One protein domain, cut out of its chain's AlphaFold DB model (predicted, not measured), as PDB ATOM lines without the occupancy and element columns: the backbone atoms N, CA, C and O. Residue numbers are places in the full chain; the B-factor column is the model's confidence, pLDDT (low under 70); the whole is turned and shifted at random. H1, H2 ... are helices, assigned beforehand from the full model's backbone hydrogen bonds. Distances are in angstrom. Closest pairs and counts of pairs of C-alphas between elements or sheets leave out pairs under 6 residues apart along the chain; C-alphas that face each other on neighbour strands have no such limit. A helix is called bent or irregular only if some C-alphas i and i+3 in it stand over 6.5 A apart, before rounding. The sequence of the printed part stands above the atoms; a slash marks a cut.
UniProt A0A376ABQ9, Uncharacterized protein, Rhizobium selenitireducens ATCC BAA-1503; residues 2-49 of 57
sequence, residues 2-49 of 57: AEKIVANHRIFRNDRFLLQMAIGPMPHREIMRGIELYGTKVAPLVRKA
ATOM      1  N   ALA A   2     -21.778  14.699  -9.583       90.50
ATOM      2  CA  ALA A   2     -22.932  15.460 -10.094       90.50
ATOM      3  C   ALA A   2     -22.790  16.989  -9.945       90.50
ATOM      4  O   ALA A   2     -22.931  17.710 -10.924       90.50
ATOM      5  N   GLU A   3     -22.410  17.477  -8.761       92.31
ATOM      6  CA  GLU A   3     -22.177  18.911  -8.507       92.31
ATOM      7  C   GLU A   3     -21.163  19.534  -9.471       92.31
ATOM      8  O   GLU A   3     -21.364  20.638  -9.965       92.31
ATOM      9  N   LYS A   4     -20.096  18.796  -9.795       93.06
ATOM     10  CA  LYS A   4     -19.048  19.258 -10.709       93.06
ATOM     11  C   LYS A   4     -19.560  19.350 -12.147       93.06
ATOM     12  O   LYS A   4     -19.213  20.289 -12.850       93.06
ATOM     13  N   ILE A   5     -20.418  18.417 -12.568       92.00
ATOM     14  CA  ILE A   5     -21.076  18.481 -13.882       92.00
ATOM     15  C   ILE A   5     -21.994  19.708 -13.956       92.00
ATOM     16  O   ILE A   5     -21.940  20.444 -14.935       92.00
ATOM     17  N   VAL A   6     -22.786  19.970 -12.912       91.56
ATOM     18  CA  VAL A   6     -23.675  21.145 -12.855       91.56
ATOM     19  C   VAL A   6     -22.871  22.448 -12.853       91.56
ATOM     20  O   VAL A   6     -23.214  23.380 -13.577       91.56
ATOM     21  N   ALA A   7     -21.776  22.514 -12.091       93.62
ATOM     22  CA  ALA A   7     -20.878  23.667 -12.088       93.62
ATOM     23  C   ALA A   7     -20.253  23.904 -13.472       93.62
ATOM     24  O   ALA A   7     -20.271  25.028 -13.968       93.62
ATOM     25  N   ASN A   8     -19.780  22.843 -14.133       92.31
ATOM     26  CA  ASN A   8     -19.252  22.935 -15.492       92.31
ATOM     27  C   ASN A   8     -20.317  23.420 -16.482       92.31
ATOM     28  O   ASN A   8     -20.016  24.275 -17.306       92.31
ATOM     29  N   HIS A   9     -21.560  22.948 -16.372       92.06
ATOM     30  CA  HIS A   9     -22.647  23.427 -17.224       92.06
ATOM     31  C   HIS A   9     -22.948  24.917 -17.014       92.06
ATOM     32  O   HIS A   9     -23.208  25.627 -17.980       92.06
ATOM     33  N   ARG A  10     -22.832  25.443 -15.788       89.50
ATOM     34  CA  ARG A  10     -22.992  26.890 -15.535       89.50
ATOM     35  C   ARG A  10     -21.912  27.739 -16.211       89.50
ATOM     36  O   ARG A  10     -22.203  28.859 -16.617       89.50
ATOM     37  N   ILE A  11     -20.694  27.211 -16.322       94.19
ATOM     38  CA  ILE A  11     -19.553  27.913 -16.925       94.19
ATOM     39  C   ILE A  11     -19.584  27.780 -18.452       94.19
ATOM     40  O   ILE A  11     -19.478  28.774 -19.161       94.19
ATOM     41  N   PHE A  12     -19.734  26.555 -18.956       92.12
ATOM     42  CA  PHE A  12     -19.567  26.237 -20.375       92.12
ATOM     43  C   PHE A  12     -20.874  26.203 -21.169       92.12
ATOM     44  O   PHE A  12     -20.820  26.229 -22.393       92.12
ATOM     45  N   ARG A  13     -22.033  26.117 -20.501       90.94
ATOM     46  CA  ARG A  13     -23.359  25.934 -21.127       90.94
ATOM     47  C   ARG A  13     -23.388  24.797 -22.152       90.94
ATOM     48  O   ARG A  13     -23.990  24.907 -23.209       90.94
ATOM     49  N   ASN A  14     -22.701  23.702 -21.842       91.00
ATOM     50  CA  ASN A  14     -22.586  22.550 -22.726       91.00
ATOM     51  C   ASN A  14     -23.867  21.700 -22.714       91.00
ATOM     52  O   ASN A  14     -24.327  21.298 -21.645       91.00
ATOM     53  N   ASP A  15     -24.374  21.329 -23.889       89.69
ATOM     54  CA  ASP A  15     -25.566  20.469 -24.026       89.69
ATOM     55  C   ASP A  15     -25.276  18.982 -23.782       89.69
ATOM     56  O   ASP A  15     -26.170  18.175 -23.519       89.69
ATOM     57  N   ARG A  16     -24.000  18.590 -23.881       91.75
ATOM     58  CA  ARG A  16     -23.550  17.206 -23.727       91.75
ATOM     59  C   ARG A  16     -22.314  17.130 -22.841       91.75
ATOM     60  O   ARG A  16     -21.398  17.942 -22.946       91.75
ATOM     61  N   PHE A  17     -22.283  16.120 -21.976       92.56
ATOM     62  CA  PHE A  17     -21.131  15.767 -21.149       92.56
ATOM     63  C   PHE A  17     -20.779  14.299 -21.398       92.56
ATOM     64  O   PHE A  17     -21.631  13.426 -21.243       92.56
ATOM     65  N   LEU A  18     -19.536  14.031 -21.800       94.00
ATOM     66  CA  LEU A  18     -19.004  12.683 -21.995       94.00
ATOM     67  C   LEU A  18     -17.940  12.403 -20.932       94.00
ATOM     68  O   LEU A  18     -17.154  13.282 -20.590       94.00
ATOM     69  N   LEU A  19     -17.921  11.173 -20.420       92.88
ATOM     70  CA  LEU A  19     -16.995  10.743 -19.377       92.88
ATOM     71  C   LEU A  19     -16.194   9.530 -19.847       92.88
ATOM     72  O   LEU A  19     -16.761   8.469 -20.102       92.88
ATOM     73  N   GLN A  20     -14.872   9.670 -19.890       92.75
ATOM     74  CA  GLN A  20     -13.958   8.553 -20.094       92.75
ATOM     75  C   GLN A  20     -13.583   7.951 -18.735       92.75
ATOM     76  O   GLN A  20     -12.961   8.614 -17.911       92.75
ATOM     77  N   MET A  21     -13.985   6.699 -18.496       90.06
ATOM     78  CA  MET A  21     -13.683   5.975 -17.247       90.06
ATOM     79  C   MET A  21     -12.660   4.855 -17.439       90.06
ATOM     80  O   MET A  21     -11.901   4.558 -16.527       90.06
ATOM     81  N   ALA A  22     -12.624   4.226 -18.613       89.56
ATOM     82  CA  ALA A  22     -11.683   3.154 -18.911       89.56
ATOM     83  C   ALA A  22     -10.342   3.749 -19.368       89.56
ATOM     84  O   ALA A  22     -10.209   4.189 -20.511       89.56
ATOM     85  N   ILE A  23      -9.365   3.797 -18.461       91.19
ATOM     86  CA  ILE A  23      -8.008   4.284 -18.732       91.19
ATOM     87  C   ILE A  23      -7.021   3.164 -18.399       91.19
ATOM     88  O   ILE A  23      -6.966   2.713 -17.257       91.19
ATOM     89  N   GLY A  24      -6.242   2.719 -19.389       90.25
ATOM     90  CA  GLY A  24      -5.265   1.640 -19.211       90.25
ATOM     91  C   GLY A  24      -5.900   0.304 -18.782       90.25
ATOM     92  O   GLY A  24      -7.060   0.040 -19.115       90.25
ATOM     93  N   PRO A  25      -5.162  -0.562 -18.058       88.81
ATOM     94  CA  PRO A  25      -5.677  -1.836 -17.564       88.81
ATOM     95  C   PRO A  25      -6.535  -1.626 -16.304       88.81
ATOM     96  O   PRO A  25      -6.106  -1.878 -15.181       88.81
ATOM     97  N   MET A  26      -7.761  -1.148 -16.498       90.56
ATOM     98  CA  MET A  26      -8.763  -1.024 -15.436       90.56
ATOM     99  C   MET A  26      -9.549  -2.334 -15.267       90.56
ATOM    100  O   MET A  26     -10.019  -2.892 -16.265       90.56
ATOM    101  N   PRO A  27      -9.769  -2.821 -14.031       94.19
ATOM    102  CA  PRO A  27     -10.594  -4.000 -13.797       94.19
ATOM    103  C   PRO A  27     -12.020  -3.797 -14.321       94.19
ATOM    104  O   PRO A  27     -12.725  -2.868 -13.922       94.19
ATOM    105  N   HIS A  28     -12.488  -4.706 -15.182       93.25
ATOM    106  CA  HIS A  28     -13.805  -4.590 -15.820       93.25
ATOM    107  C   HIS A  28     -14.946  -4.424 -14.802       93.25
ATOM    108  O   HIS A  28     -15.842  -3.604 -14.993       93.25
ATOM    109  N   ARG A  29     -14.880  -5.136 -13.669       95.12
ATOM    110  CA  ARG A  29     -15.883  -5.056 -12.598       95.12
ATOM    111  C   ARG A  29     -16.017  -3.647 -12.013       95.12
ATOM    112  O   ARG A  29     -17.125  -3.221 -11.694       95.12
ATOM    113  N   GLU A  30     -14.911  -2.921 -11.885       94.31
ATOM    114  CA  GLU A  30     -14.907  -1.555 -11.355       94.31
ATOM    115  C   GLU A  30     -15.491  -0.569 -12.365       94.31
ATOM    116  O   GLU A  30     -16.286   0.291 -11.985       94.31
ATOM    117  N   ILE A  31     -15.194  -0.752 -13.657       95.25
ATOM    118  CA  ILE A  31     -15.819   0.023 -14.737       95.25
ATOM    119  C   ILE A  31     -17.337  -0.190 -14.727       95.25
ATOM    120  O   ILE A  31     -18.091   0.782 -14.731       95.25
ATOM    121  N   MET A  32     -17.792  -1.445 -14.659       96.69
ATOM    122  CA  MET A  32     -19.223  -1.769 -14.631       96.69
ATOM    123  C   MET A  32     -19.919  -1.153 -13.414       96.69
ATOM    124  O   MET A  32     -20.994  -0.564 -13.549       96.69
ATOM    125  N   ARG A  33     -19.277  -1.191 -12.241       95.62
ATOM    126  CA  ARG A  33     -19.793  -0.523 -11.040       95.62
ATOM    127  C   ARG A  33     -19.833   1.001 -11.195       95.62
ATOM    128  O   ARG A  33     -20.787   1.636 -10.746       95.62
ATOM    129  N   GLY A  34     -18.826   1.594 -11.832       95.19
ATOM    130  CA  GLY A  34     -18.787   3.022 -12.147       95.19
ATOM    131  C   GLY A  34     -19.932   3.451 -13.067       95.19
ATOM    132  O   GLY A  34     -20.599   4.446 -12.782       95.19
ATOM    133  N   ILE A  35     -20.215   2.665 -14.112       95.81
ATOM    134  CA  ILE A  35     -21.348   2.880 -15.029       95.81
ATOM    135  C   ILE A  35     -22.678   2.819 -14.270       95.81
ATOM    136  O   ILE A  35     -23.510   3.717 -14.422       95.81
ATOM    137  N   GLU A  36     -22.868   1.812 -13.415       96.56
ATOM    138  CA  GLU A  36     -24.078   1.674 -12.598       96.56
ATOM    139  C   GLU A  36     -24.280   2.892 -11.686       96.56
ATOM    140  O   GLU A  36     -25.361   3.483 -11.666       96.56
ATOM    141  N   LEU A  37     -23.241   3.326 -10.966       96.31
ATOM    142  CA  LEU A  37     -23.310   4.504 -10.096       96.31
ATOM    143  C   LEU A  37     -23.557   5.793 -10.888       96.31
ATOM    144  O   LEU A  37     -24.301   6.668 -10.432       96.31
ATOM    145  N   TYR A  38     -22.961   5.915 -12.073       94.81
ATOM    146  CA  TYR A  38     -23.182   7.060 -12.944       94.81
ATOM    147  C   TYR A  38     -24.644   7.133 -13.404       94.81
ATOM    148  O   TYR A  38     -25.274   8.182 -13.270       94.81
ATOM    149  N   GLY A  39     -25.211   6.016 -13.862       94.38
ATOM    150  CA  GLY A  39     -26.597   5.948 -14.326       94.38
ATOM    151  C   GLY A  39     -27.637   6.078 -13.209       94.38
ATOM    152  O   GLY A  39     -28.634   6.770 -13.386       94.38
ATOM    153  N   THR A  40     -27.405   5.453 -12.051       96.25
ATOM    154  CA  THR A  40     -28.402   5.385 -10.964       96.25
ATOM    155  C   THR A  40     -28.343   6.564  -9.999       96.25
ATOM    156  O   THR A  40     -29.373   6.952  -9.452       96.25
ATOM    157  N   LYS A  41     -27.160   7.153  -9.776       94.75
ATOM    158  CA  LYS A  41     -26.981   8.248  -8.808       94.75
ATOM    159  C   LYS A  41     -26.657   9.573  -9.478       94.75
ATOM    160  O   LYS A  41     -27.281  10.582  -9.171       94.75
ATOM    161  N   VAL A  42     -25.677   9.600 -10.381       93.75
ATOM    162  CA  VAL A  42     -25.151  10.869 -10.914       93.75
ATOM    163  C   VAL A  42     -26.096  11.486 -11.946       93.75
ATOM    164  O   VAL A  42     -26.451  12.656 -11.810       93.75
ATOM    165  N   ALA A  43     -26.529  10.721 -12.950       93.12
ATOM    166  CA  ALA A  43     -27.367  11.232 -14.032       93.12
ATOM    167  C   ALA A  43     -28.714  11.814 -13.549       93.12
ATOM    168  O   ALA A  43     -29.055  12.915 -13.992       93.12
ATOM    169  N   PRO A  44     -29.459  11.182 -12.615       93.75
ATOM    170  CA  PRO A  44     -30.705  11.752 -12.102       93.75
ATOM    171  C   PRO A  44     -30.493  13.065 -11.340       93.75
ATOM    172  O   PRO A  44     -31.257  14.007 -11.532       93.75
ATOM    173  N   LEU A  45     -29.436  13.159 -10.523       93.56
ATOM    174  CA  LEU A  45     -29.114  14.381  -9.778       93.56
ATOM    175  C   LEU A  45     -28.761  15.542 -10.712       93.56
ATOM    176  O   LEU A  45     -29.227  16.659 -10.499       93.56
ATOM    177  N   VAL A  46     -27.974  15.279 -11.760       92.44
ATOM    178  CA  VAL A  46     -27.621  16.297 -12.762       92.44
ATOM    179  C   VAL A  46     -28.862  16.757 -13.522       92.44
ATOM    180  O   VAL A  46     -29.084  17.957 -13.635       92.44
ATOM    181  N   ARG A  47     -29.705  15.828 -13.993       91.38
ATOM    182  CA  ARG A  47     -30.950  16.177 -14.697       91.38
ATOM    183  C   ARG A  47     -31.880  17.002 -13.814       91.38
ATOM    184  O   ARG A  47     -32.330  18.050 -14.244       91.38
ATOM    185  N   LYS A  48     -32.087  16.601 -12.558       91.88
ATOM    186  CA  LYS A  48     -32.904  17.364 -11.601       91.88
ATOM    187  C   LYS A  48     -32.378  18.787 -11.372       91.88
ATOM    188  O   LYS A  48     -33.167  19.696 -11.168       91.88
ATOM    189  N   ALA A  49     -31.061  18.972 -11.364       89.56
ATOM    190  CA  ALA A  49     -30.449  20.280 -11.141       89.56
ATOM    191  C   ALA A  49     -30.447  21.185 -12.385       89.56
ATOM    192  O   ALA A  49     -30.354  22.401 -12.237       89.56
TER     193      ALA A  49
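This is residues 2 to 49 of the 57 residues of an uncharacterized protein of Rhizobium selenitireducens ATCC BAA-1503 (UniProt A0A376ABQ9). A short helix, H1, meets the last part of a long, kinked helix, H2, at a steep angle, and the long link 13 to 27 runs back to H2's far end, making a loose, open frame. Residues 24 to 29 stick out at that end. The printed part has 48 residues with two named helices, H1 then H2, and no named strand: all helix. It is loose, radius of gyration of the C-alphas 12.3 A, spanning 33 by 21 by 14 A.

H1, residues 2 to 12, begins at C-alpha 2 (-22.932, 15.460, -10.094) and is 15.3 A long. H2, residues 28 to 49, is 30.3 A long and ends at C-alpha 49 (-30.449, 20.280, -11.141).

H1 touches H2 at residues 42 to 49 of H2 alone; the closest C-alphas, of Ala 2 and Val 42, are 5.2 A apart. They run the same way at a steep tilt of 61 degrees. H2 has a kink of 30 degrees near residue 38 and is only just irregular: C-alphas 40 and 43 are 6.7 A apart. Every O i to N i+4 pair is within hydrogen-bond range in H1, and 15 of 18 in H2.

The C-alphas farthest apart, of Pro 25 and Lys 48, are 33.8 A apart. The printed part has no cut. The link is long, 15 residues. No printed residue is under 70 in pLDDT.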